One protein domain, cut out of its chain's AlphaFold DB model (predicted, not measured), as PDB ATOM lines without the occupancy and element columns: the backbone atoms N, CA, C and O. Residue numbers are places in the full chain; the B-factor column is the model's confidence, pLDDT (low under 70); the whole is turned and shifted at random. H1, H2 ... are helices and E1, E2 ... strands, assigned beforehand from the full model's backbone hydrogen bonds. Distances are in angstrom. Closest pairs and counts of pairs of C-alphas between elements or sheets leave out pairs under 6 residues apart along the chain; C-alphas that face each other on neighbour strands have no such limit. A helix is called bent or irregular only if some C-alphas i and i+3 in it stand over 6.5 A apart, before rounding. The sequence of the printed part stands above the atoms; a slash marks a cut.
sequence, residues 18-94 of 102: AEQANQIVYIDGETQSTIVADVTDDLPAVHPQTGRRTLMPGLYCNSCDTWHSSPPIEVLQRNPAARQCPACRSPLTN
ATOM      1  N   ALA A  18     -45.448 -27.745  41.873       52.84
ATOM      2  CA  ALA A  18     -46.836 -27.563  41.450       52.84
ATOM      3  C   ALA A  18     -46.935 -26.789  40.125       52.84
ATOM      4  O   ALA A  18     -47.807 -27.089  39.317       52.84
ATOM      5  N   GLU A  19     -46.031 -25.834  39.886       54.00
ATOM      6  CA  GLU A  19     -45.972 -25.058  38.640       54.00
ATOM      7  C   GLU A  19     -45.540 -25.934  37.452       54.00
ATOM      8  O   GLU A  19     -46.172 -25.915  36.399       54.00
ATOM      9  N   GLN A  20     -44.561 -26.822  37.657       59.66
ATOM     10  CA  GLN A  20     -44.144 -27.800  36.641       59.66
ATOM     11  C   GLN A  20     -45.237 -28.821  36.294       59.66
ATOM     12  O   GLN A  20     -45.253 -29.347  35.183       59.66
ATOM     13  N   ALA A  21     -46.172 -29.102  37.210       64.56
ATOM     14  CA  ALA A  21     -47.232 -30.083  36.977       64.56
ATOM     15  C   ALA A  21     -48.215 -29.668  35.867       64.56
ATOM     16  O   ALA A  21     -48.948 -30.522  35.369       64.56
ATOM     17  N   ASN A  22     -48.229 -28.387  35.474       83.62
ATOM     18  CA  ASN A  22     -49.123 -27.861  34.443       83.62
ATOM     19  C   ASN A  22     -48.392 -27.383  33.176       83.62
ATOM     20  O   ASN A  22     -49.019 -26.789  32.299       83.62
ATOM     21  N   GLN A  23     -47.087 -27.635  33.066       88.75
ATOM     22  CA  GLN A  23     -46.273 -27.208  31.931       88.75
ATOM     23  C   GLN A  23     -45.996 -28.362  30.969       88.75
ATOM     24  O   GLN A  23     -45.756 -29.498  31.376       88.75
ATOM     25  N   ILE A  24     -45.998 -28.057  29.673       92.00
ATOM     26  CA  ILE A  24     -45.614 -28.992  28.613       92.00
ATOM     27  C   ILE A  24     -44.590 -28.352  27.674       92.00
ATOM     28  O   ILE A  24     -44.402 -27.135  27.654       92.00
ATOM     29  N   VAL A  25     -43.931 -29.185  26.871       94.19
ATOM     30  CA  VAL A  25     -43.068 -28.713  25.787       94.19
ATOM     31  C   VAL A  25     -43.933 -28.360  24.582       94.19
ATOM     32  O   VAL A  25     -44.717 -29.179  24.110       94.19
ATOM     33  N   TYR A  26     -43.748 -27.158  24.058       95.19
ATOM     34  CA  TYR A  26     -44.242 -26.682  22.776       95.19
ATOM     35  C   TYR A  26     -43.093 -26.592  21.769       95.19
ATOM     36  O   TYR A  26     -41.950 -26.339  22.142       95.19
ATOM     37  N   ILE A  27     -43.406 -26.753  20.487       95.38
ATOM     38  CA  ILE A  27     -42.525 -26.432  19.366       95.38
ATOM     39  C   ILE A  27     -43.062 -25.191  18.669       95.38
ATOM     40  O   ILE A  27     -44.221 -25.158  18.246       95.38
ATOM     41  N   ASP A  28     -42.211 -24.181  18.525       95.25
ATOM     42  CA  ASP A  28     -42.516 -23.023  17.697       95.25
ATOM     43  C   ASP A  28     -42.470 -23.408  16.215       95.25
ATOM     44  O   ASP A  28     -41.436 -23.829  15.697       95.25
ATOM     45  N   GLY A  29     -43.592 -23.255  15.513       91.88
ATOM     46  CA  GLY A  29     -43.684 -23.563  14.089       91.88
ATOM     47  C   GLY A  29     -42.736 -22.733  13.220       91.88
ATOM     48  O   GLY A  29     -42.340 -23.205  12.155       91.88
ATOM     49  N   GLU A  30     -42.335 -21.540  13.671       92.12
ATOM     50  CA  GLU A  30     -41.463 -20.649  12.900       92.12
ATOM     51  C   GLU A  30     -39.981 -20.959  13.091       92.12
ATOM     52  O   GLU A  30     -39.252 -21.101  12.111       92.12
ATOM     53  N   THR A  31     -39.529 -21.077  14.341       92.19
ATOM     54  CA  THR A  31     -38.108 -21.301  14.649       92.19
ATOM     55  C   THR A  31     -37.741 -22.767  14.855       92.19
ATOM     56  O   THR A  31     -36.557 -23.085  14.908       92.19
ATOM     57  N   GLN A  32     -38.729 -23.660  14.978       91.06
ATOM     58  CA  GLN A  32     -38.559 -25.063  15.388       91.06
ATOM     59  C   GLN A  32     -37.929 -25.226  16.786       91.06
ATOM     60  O   GLN A  32     -37.446 -26.303  17.130       91.06
ATOM     61  N   SER A  33     -37.948 -24.172  17.608       92.12
ATOM     62  CA  SER A  33     -37.409 -24.198  18.970       92.12
ATOM     63  C   SER A  33     -38.389 -24.839  19.954       92.12
ATOM     64  O   SER A  33     -39.605 -24.706  19.810       92.12
ATOM     65  N   THR A  34     -37.856 -25.485  20.992       93.56
ATOM     66  CA  THR A  34     -38.629 -25.999  22.131       93.56
ATOM     67  C   THR A  34     -38.887 -24.900  23.155       93.56
ATOM     68  O   THR A  34     -37.947 -24.230  23.586       93.56
ATOM     69  N   ILE A  35     -40.131 -24.751  23.598       93.31
ATOM     70  CA  ILE A  35     -40.546 -23.786  24.622       93.31
ATOM     71  C   ILE A  35     -41.359 -24.523  25.681       93.31
ATOM     72  O   ILE A  35     -42.308 -25.220  25.344       93.31
ATOM     73  N   VAL A  36     -41.006 -24.370  26.954       92.06
ATOM     74  CA  VAL A  36     -41.806 -24.894  28.070       92.06
ATOM     75  C   VAL A  36     -42.794 -23.816  28.494       92.06
ATOM     76  O   VAL A  36     -42.391 -22.682  28.752       92.06
ATOM     77  N   ALA A  37     -44.081 -24.148  28.515       90.81
ATOM     78  CA  ALA A  37     -45.143 -23.225  28.902       90.81
ATOM     79  C   ALA A  37     -46.344 -23.980  29.479       90.81
ATOM     80  O   ALA A  37     -46.451 -25.200  29.320       90.81
ATOM     81  N   ASP A  38     -47.247 -23.244  30.125       91.44
ATOM     82  CA  ASP A  38     -48.486 -23.795  30.667       91.44
ATOM     83  C   ASP A  38     -49.337 -24.434  29.567       91.44
ATOM     84  O   ASP A  38     -49.470 -23.902  28.459       91.44
ATOM     85  N   VAL A  39     -49.932 -25.581  29.889       90.31
ATOM     86  CA  VAL A  39     -50.849 -26.279  28.993       90.31
ATOM     87  C   VAL A  39     -52.070 -25.410  28.682       90.31
ATOM     88  O   VAL A  39     -52.655 -24.767  29.554       90.31
ATOM     89  N   THR A  40     -52.475 -25.413  27.416       92.06
ATOM     90  CA  THR A  40     -53.676 -24.734  26.928       92.06
ATOM     91  C   THR A  40     -54.319 -25.523  25.793       92.06
ATOM     92  O   THR A  40     -53.621 -26.154  24.994       92.06
ATOM     93  N   ASP A  41     -55.646 -25.442  25.708       89.62
ATOM     94  CA  ASP A  41     -56.443 -26.003  24.612       89.62
ATOM     95  C   ASP A  41     -56.547 -25.047  23.404       89.62
ATOM     96  O   ASP A  41     -56.988 -25.453  22.328       89.62
ATOM     97  N   ASP A  42     -56.137 -23.779  23.549       91.31
ATOM     98  CA  ASP A  42     -56.138 -22.794  22.457       91.31
ATOM     99  C   ASP A  42     -54.865 -22.950  21.614       91.31
ATOM    100  O   ASP A  42     -53.803 -22.415  21.946       91.31
ATOM    101  N   LEU A  43     -54.973 -23.739  20.539       91.94
ATOM    102  CA  LEU A  43     -53.872 -24.076  19.642       91.94
ATOM    103  C   LEU A  43     -54.054 -23.460  18.241       91.94
ATOM    104  O   LEU A  43     -55.147 -23.548  17.677       91.94
ATOM    105  N   PRO A  44     -52.990 -22.904  17.629       93.94
ATOM    106  CA  PRO A  44     -51.641 -22.750  18.182       93.94
ATOM    107  C   PRO A  44     -51.591 -21.771  19.367       93.94
ATOM    108  O   PRO A  44     -52.219 -20.710  19.333       93.94
ATOM    109  N   ALA A  45     -50.813 -22.116  20.393       94.75
ATOM    110  CA  ALA A  45     -50.640 -21.303  21.587       94.75
ATOM    111  C   ALA A  45     -49.778 -20.060  21.304       94.75
ATOM    112  O   ALA A  45     -49.033 -19.981  20.318       94.75
ATOM    113  N   VAL A  46     -49.904 -19.061  22.177       95.62
ATOM    114  CA  VAL A  46     -49.194 -17.783  22.055       95.62
ATOM    115  C   VAL A  46     -47.735 -17.947  22.471       95.62
ATOM    116  O   VAL A  46     -47.432 -18.368  23.583       95.62
ATOM    117  N   HIS A  47     -46.824 -17.549  21.591       93.88
ATOM    118  CA  HIS A  47     -45.403 -17.471  21.870       93.88
ATOM    119  C   HIS A  47     -45.131 -16.338  22.876       93.88
ATOM    120  O   HIS A  47     -45.405 -15.175  22.563       93.88
ATOM    121  N   PRO A  48     -44.531 -16.617  24.049       90.25
ATOM    122  CA  PRO A  48     -44.455 -15.654  25.153       90.25
ATOM    123  C   PRO A  48     -43.637 -14.400  24.817       90.25
ATOM    124  O   PRO A  48     -43.962 -13.307  25.264       90.25
ATOM    125  N   GLN A  49     -42.591 -14.537  23.995       91.00
ATOM    126  CA  GLN A  49     -41.730 -13.407  23.617       91.00
ATOM    127  C   GLN A  49     -42.287 -12.539  22.477       91.00
ATOM    128  O   GLN A  49     -41.984 -11.351  22.421       91.00
ATOM    129  N   THR A  50     -43.060 -13.112  21.547       92.56
ATOM    130  CA  THR A  50     -43.491 -12.411  20.321       92.56
ATOM    131  C   THR A  50     -44.983 -12.084  20.312       92.56
ATOM    132  O   THR A  50     -45.423 -11.279  19.496       92.56
ATOM    133  N   GLY A  51     -45.778 -12.713  21.183       93.69
ATOM    134  CA  GLY A  51     -47.235 -12.581  21.211       93.69
ATOM    135  C   GLY A  51     -47.951 -13.256  20.035       93.69
ATOM    136  O   GLY A  51     -49.168 -13.130  19.900       93.69
ATOM    137  N   ARG A  52     -47.228 -13.973  19.167       95.00
ATOM    138  CA  ARG A  52     -47.786 -14.618  17.969       95.00
ATOM    139  C   ARG A  52     -48.247 -16.038  18.283       95.00
ATOM    140  O   ARG A  52     -47.637 -16.722  19.092       95.00
ATOM    141  N   ARG A  53     -49.311 -16.503  17.631       94.50
ATOM    142  CA  ARG A  53     -49.831 -17.872  17.792       94.50
ATOM    143  C   ARG A  53     -49.070 -18.847  16.899       94.50
ATOM    144  O   ARG A  53     -49.473 -19.083  15.763       94.50
ATOM    145  N   THR A  54     -47.948 -19.359  17.391       95.00
ATOM    146  CA  THR A  54     -47.050 -20.236  16.617       95.00
ATOM    147  C   THR A  54     -46.681 -21.525  17.346       95.00
ATOM    148  O   THR A  54     -46.060 -22.404  16.749       95.00
ATOM    149  N   LEU A  55     -47.079 -21.674  18.612       95.19
ATOM    150  CA  LEU A  55     -46.684 -22.804  19.442       95.19
ATOM    151  C   LEU A  55     -47.642 -23.983  19.270       95.19
ATOM    152  O   LEU A  55     -48.837 -23.877  19.539       95.19
ATOM    153  N   MET A  56     -47.109 -25.132  18.874       95.44
ATOM    154  CA  MET A  56     -47.843 -26.398  18.826       95.44
ATOM    155  C   MET A  56     -47.302 -27.352  19.891       95.44
ATOM    156  O   MET A  56     -46.101 -27.315  20.152       95.44
ATOM    157  N   PRO A  57     -48.128 -28.214  20.512       94.44
ATOM    158  CA  PRO A  57     -47.639 -29.168  21.501       94.44
ATOM    159  C   PRO A  57     -46.515 -30.025  20.917       94.44
ATOM    160  O   PRO A  57     -46.605 -30.476  19.777       94.44
ATOM    161  N   GLY A  58     -45.455 -30.241  21.682       94.38
ATOM    162  CA  GLY A  58     -44.341 -31.092  21.301       94.38
ATOM    163  C   GLY A  58     -44.674 -32.566  21.505       94.38
ATOM    164  O   GLY A  58     -45.258 -32.961  22.511       94.38
ATOM    165  N   LEU A  59     -44.260 -33.398  20.556       94.62
ATOM    166  CA  LEU A  59     -44.237 -34.847  20.669       94.62
ATOM    167  C   LEU A  59     -42.790 -35.328  20.560       94.62
ATOM    168  O   LEU A  59     -42.079 -34.999  19.612       94.62
ATOM    169  N   TYR A  60     -42.348 -36.119  21.523       95.06
ATOM    170  CA  TYR A  60     -40.983 -36.604  21.616       95.06
ATOM    171  C   TYR A  60     -40.798 -37.931  20.876       95.06
ATOM    172  O   TYR A  60     -41.619 -38.846  20.970       95.06
ATOM    173  N   CYS A  61     -39.696 -38.052  20.139       95.00
ATOM    174  CA  CYS A  61     -39.260 -39.301  19.537       95.00
ATOM    175  C   CYS A  61     -38.157 -39.942  20.384       95.00
ATOM    176  O   CYS A  61     -37.011 -39.506  20.334       95.00
ATOM    177  N   ASN A  62     -38.465 -41.046  21.069       93.69
ATOM    178  CA  ASN A  62     -37.476 -41.792  21.861       93.69
ATOM    179  C   ASN A  62     -36.354 -42.423  21.015       93.69
ATOM    180  O   ASN A  62     -35.284 -42.716  21.532       93.69
ATOM    181  N   SER A  63     -36.587 -42.670  19.722       94.94
ATOM    182  CA  SER A  63     -35.566 -43.247  18.835       94.94
ATOM    183  C   SER A  63     -34.577 -42.209  18.307       94.94
ATOM    184  O   SER A  63     -33.430 -42.553  18.046       94.94
ATOM    185  N   CYS A  64     -35.025 -40.965  18.119       93.75
ATOM    186  CA  CYS A  64     -34.195 -39.864  17.625       93.75
ATOM    187  C   CYS A  64     -33.707 -38.933  18.738       93.75
ATOM    188  O   CYS A  64     -32.892 -38.064  18.457       93.75
ATOM    189  N   ASP A  65     -34.220 -39.094  19.960       93.50
ATOM    190  CA  ASP A  65     -33.974 -38.200  21.092       93.50
ATOM    191  C   ASP A  65     -34.259 -36.729  20.731       93.50
ATOM    192  O   ASP A  65     -33.417 -35.843  20.833       93.50
ATOM    193  N   THR A  66     -35.438 -36.472  20.159       92.81
ATOM    194  CA  THR A  66     -35.791 -35.150  19.618       92.81
ATOM    195  C   THR A  66     -37.284 -34.872  19.745       92.81
ATOM    196  O   THR A  66     -38.118 -35.763  19.568       92.81
ATOM    197  N   TRP A  67     -37.620 -33.615  20.035       93.50
ATOM    198  CA  TRP A  67     -38.989 -33.112  20.037       93.50
ATOM    199  C   TRP A  67     -39.432 -32.676  18.636       93.50
ATOM    200  O   TRP A  67     -38.689 -32.034  17.899       93.50
ATOM    201  N   HIS A  68     -40.675 -32.993  18.285       93.94
ATOM    202  CA  HIS A  68     -41.317 -32.627  17.027       93.94
ATOM    203  C   HIS A  68     -42.640 -31.918  17.291       93.94
ATOM    204  O   HIS A  68     -43.316 -32.198  18.275       93.94
ATOM    205  N   SER A  69     -43.041 -31.020  16.397       94.00
ATOM    206  CA  SER A  69     -44.352 -30.379  16.490       94.00
ATOM    207  C   SER A  69     -45.474 -31.405  16.306       94.00
ATOM    208  O   SER A  69     -45.435 -32.220  15.380       94.00
ATOM    209  N   SER A  70     -46.481 -31.370  17.181       92.62
ATOM    210  CA  SER A  70     -47.698 -32.153  17.007       92.62
ATOM    211  C   SER A  70     -48.413 -31.692  15.739       92.62
ATOM    212  O   SER A  70     -48.679 -30.495  15.584       92.62
ATOM    213  N   PRO A  71     -48.817 -32.619  14.857       89.44
ATOM    214  CA  PRO A  71     -49.655 -32.263  13.729       89.44
ATOM    215  C   PRO A  71     -50.983 -31.643  14.204       89.44
ATOM    216  O   PRO A  71     -51.513 -32.067  15.241       89.44
ATOM    217  N   PRO A  72     -51.556 -30.691  13.444       87.31
ATOM    218  CA  PRO A  72     -52.906 -30.185  13.678       87.31
ATOM    219  C   PRO A  72     -53.955 -31.299  13.659       87.31
ATOM    220  O   PRO A  72     -53.775 -32.336  13.008       87.31
ATOM    221  N   ILE A  73     -55.080 -31.081  14.340       86.50
ATOM    222  CA  ILE A  73     -56.121 -32.105  14.475       86.50
ATOM    223  C   ILE A  73     -56.705 -32.512  13.118       86.50
ATOM    224  O   ILE A  73     -56.984 -33.689  12.899       86.50
ATOM    225  N   GLU A  74     -56.796 -31.587  12.162       89.19
ATOM    226  CA  GLU A  74     -57.286 -31.847  10.806       89.19
ATOM    227  C   GLU A  74     -56.364 -32.815  10.055       89.19
ATOM    228  O   GLU A  74     -56.827 -33.659   9.283       89.19
ATOM    229  N   VAL A  75     -55.051 -32.720  10.298       90.44
ATOM    230  CA  VAL A  75     -54.058 -33.644   9.736       90.44
ATOM    231  C   VAL A  75     -54.197 -35.010  10.396       90.44
ATOM    232  O   VAL A  75     -54.246 -36.015   9.692       90.44
ATOM    233  N   LEU A  76     -54.328 -35.053  11.724       88.44
ATOM    234  CA  LEU A  76     -54.501 -36.299  12.476       88.44
ATOM    235  C   LEU A  76     -55.782 -37.050  12.092       88.44
ATOM    236  O   LEU A  76     -55.764 -38.273  11.985       88.44
ATOM    237  N   GLN A  77     -56.878 -36.333  11.850       91.25
ATOM    238  CA  GLN A  77     -58.147 -36.922  11.417       91.25
ATOM    239  C   GLN A  77     -58.052 -37.557  10.026       91.25
ATOM    240  O   GLN A  77     -58.672 -38.588   9.775       91.25
ATOM    241  N   ARG A  78     -57.270 -36.962   9.118       94.00
ATOM    242  CA  ARG A  78     -57.049 -37.500   7.765       94.00
ATOM    243  C   ARG A  78     -55.991 -38.595   7.736       94.00
ATOM    244  O   ARG A  78     -56.066 -39.499   6.910       94.00
ATOM    245  N   ASN A  79     -54.996 -38.495   8.608       91.62
ATOM    246  CA  ASN A  79     -53.877 -39.414   8.688       91.62
ATOM    247  C   ASN A  79     -53.477 -39.651  10.154       91.62
ATOM    248  O   ASN A  79     -52.602 -38.957  10.680       91.62
ATOM    249  N   PRO A  80     -54.041 -40.681  10.806       85.31
ATOM    250  CA  PRO A  80     -53.665 -41.044  12.171       85.31
ATOM    251  C   PRO A  80     -52.179 -41.399  12.328       85.31
ATOM    252  O   PRO A  80     -51.605 -41.206  13.401       85.31
ATOM    253  N   ALA A  81     -51.520 -41.866  11.259       88.25
ATOM    254  CA  ALA A  81     -50.088 -42.164  11.264       88.25
ATOM    255  C   ALA A  81     -49.205 -40.903  11.295       88.25
ATOM    256  O   ALA A  81     -47.996 -41.020  11.463       88.25
ATOM    257  N   ALA A  82     -49.777 -39.695  11.213       88.94
ATOM    258  CA  ALA A  82     -49.027 -38.447  11.369       88.94
ATOM    259  C   ALA A  82     -48.420 -38.267  12.780       88.94
ATOM    260  O   ALA A  82     -47.573 -37.401  12.965       88.94
ATOM    261  N   ARG A  83     -48.774 -39.114  13.763       89.44
ATOM    262  CA  ARG A  83     -48.066 -39.221  15.061       89.44
ATOM    263  C   ARG A  83     -46.788 -40.075  15.011       89.44
ATOM    264  O   ARG A  83     -46.284 -40.489  16.052       89.44
ATOM    265  N   GLN A  84     -46.275 -40.380  13.824       94.62
ATOM    266  CA  GLN A  84     -44.982 -41.034  13.645       94.62
ATOM    267  C   GLN A  84     -43.883 -39.996  13.418       94.62
ATOM    268  O   GLN A  84     -44.099 -38.970  12.774       94.62
ATOM    269  N   CYS A  85     -42.684 -40.282  13.918       92.94
ATOM    270  CA  CYS A  85     -41.512 -39.457  13.682       92.94
ATOM    271  C   CYS A  85     -41.219 -39.382  12.174       92.94
ATOM    272  O   CYS A  85     -41.112 -40.429  11.528       92.94
ATOM    273  N   PRO A  86     -41.026 -38.184  11.600       91.06
ATOM    274  CA  PRO A  86     -40.761 -38.043  10.170       91.06
ATOM    275  C   PRO A  86     -39.413 -38.647   9.745       91.06
ATOM    276  O   PRO A  86     -39.261 -39.033   8.590       91.06
ATOM    277  N   ALA A  87     -38.446 -38.758  10.664       92.12
ATOM    278  CA  ALA A  87     -37.116 -39.288  10.368       92.12
ATOM    279  C   ALA A  87     -37.070 -40.824  10.417       92.12
ATOM    280  O   ALA A  87     -36.601 -41.465   9.478       92.12
ATOM    281  N   CYS A  88     -37.565 -41.428  11.501       93.94
ATOM    282  CA  CYS A  88     -37.409 -42.866  11.751       93.94
ATOM    283  C   CYS A  88     -38.724 -43.658  11.763       93.94
ATOM    284  O   CYS A  88     -38.691 -44.877  11.906       93.94
ATOM    285  N   ARG A  89     -39.878 -42.990  11.617       93.62
ATOM    286  CA  ARG A  89     -41.236 -43.569  11.666       93.62
ATOM    287  C   ARG A  89     -41.642 -44.206  13.003       93.62
ATOM    288  O   ARG A  89     -42.727 -44.777  13.099       93.62
ATOM    289  N   SER A  90     -40.830 -44.062  14.051       93.88
ATOM    290  CA  SER A  90     -41.195 -44.495  15.404       93.88
ATOM    291  C   SER A  90     -42.385 -43.688  15.939       93.88
ATOM    292  O   SER A  90     -42.509 -42.507  15.603       93.88
ATOM    293  N   PRO A  91     -43.241 -44.271  16.794       93.25
ATOM    294  CA  PRO A  91     -44.308 -43.531  17.461       93.25
ATOM    295  C   PRO A  91     -43.759 -42.357  18.283       93.25
ATOM    296  O   PRO A  91     -42.775 -42.513  19.009       93.25
ATOM    297  N   LEU A  92     -44.405 -41.197  18.178       94.06
ATOM    298  CA  LEU A  92     -44.114 -40.033  19.010       94.06
ATOM    299  C   LEU A  92     -44.933 -40.075  20.310       94.06
ATOM    300  O   LEU A  92     -46.084 -40.520  20.312       94.06
ATOM    301  N   THR A  93     -44.359 -39.588  21.409       92.69
ATOM    302  CA  THR A  93     -44.973 -39.584  22.747       92.69
ATOM    303  C   THR A  93     -45.154 -38.164  23.275       92.69
ATOM    304  O   THR A  93     -44.350 -37.288  22.995       92.69
ATOM    305  N   ASN A  94     -46.182 -37.919  24.095       87.94
ATOM    306  CA  ASN A  94     -46.360 -36.616  24.765       87.94
ATOM    307  C   ASN A  94     -45.353 -36.402  25.914       87.94
ATOM    308  O   ASN A  94     -45.285 -35.328  26.500       87.94
TER     309      ASN A  94
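What this domain is: This is residues 18 to 94 of the 102 residues of an uncharacterized protein of Planctomycetes bacterium (UniProt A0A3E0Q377). Two strand hairpins, E1 with E2 and E3 with E4, join into one strongly twisted sheet, with long E3 running through the middle of the domain; the two short helices H1 and H2 make a corner off the sheet, and H2 only grazes it. The printed part has 77 residues, with four named strands followed by two named helices. The sheet's order is E2, E1, E3, E4, antiparallel throughout; the class is mixed, with under half of the residues in named elements. The whole is compact, with a radius of gyration of the C-alphas of 12.5 A and spans of 32 by 26 by 23 A.

Where its parts are: E3, residues 53 to 61, is 24.0 A long and begins at C-alpha 53 (-49.831, -17.872, 17.792). E1 is residues 23 to 28, 15.3 A, from C-alpha 23 (-46.273, -27.208, 31.931); E2 is residues 34 to 38, 13.2 A; E4 is residues 66 to 69. H1 is residues 73 to 78, and H2, residues 80 to 83, ends at C-alpha 83 (-48.066, -39.221, 15.061).

How they stand to each other: E3 pairs with E1 over residues 55 to 57, N 27 and O 56 being 2.8 A apart, and with E4 over residues 58 to 61, N 59 and O 68 being 2.7 A apart. In the hairpin of E1 and E2, N 26 and O 35 are 2.7 A apart. Residues 45 to 46 pair antiparallel with residues 53 to 55 of E3. H1 and H2 only just touch, only at the corner, the closest C-alphas being Leu 76 and Ala 82, 6.0 A. H2 only grazes the sheet, with residue 83; H1 is not on it. In H1 every O i to N i+4 pair is within hydrogen-bond range; H2 is too short for one and only just irregular, C-alphas 80 and 83 being 6.6 A apart.

The domain as a whole: The C-alphas farthest apart, Ala 18 and Arg 78, are 36.6 A apart. The printed part has no cut; the link from E2 to E3 is long. Residues 18 to 21 have pLDDT under 70.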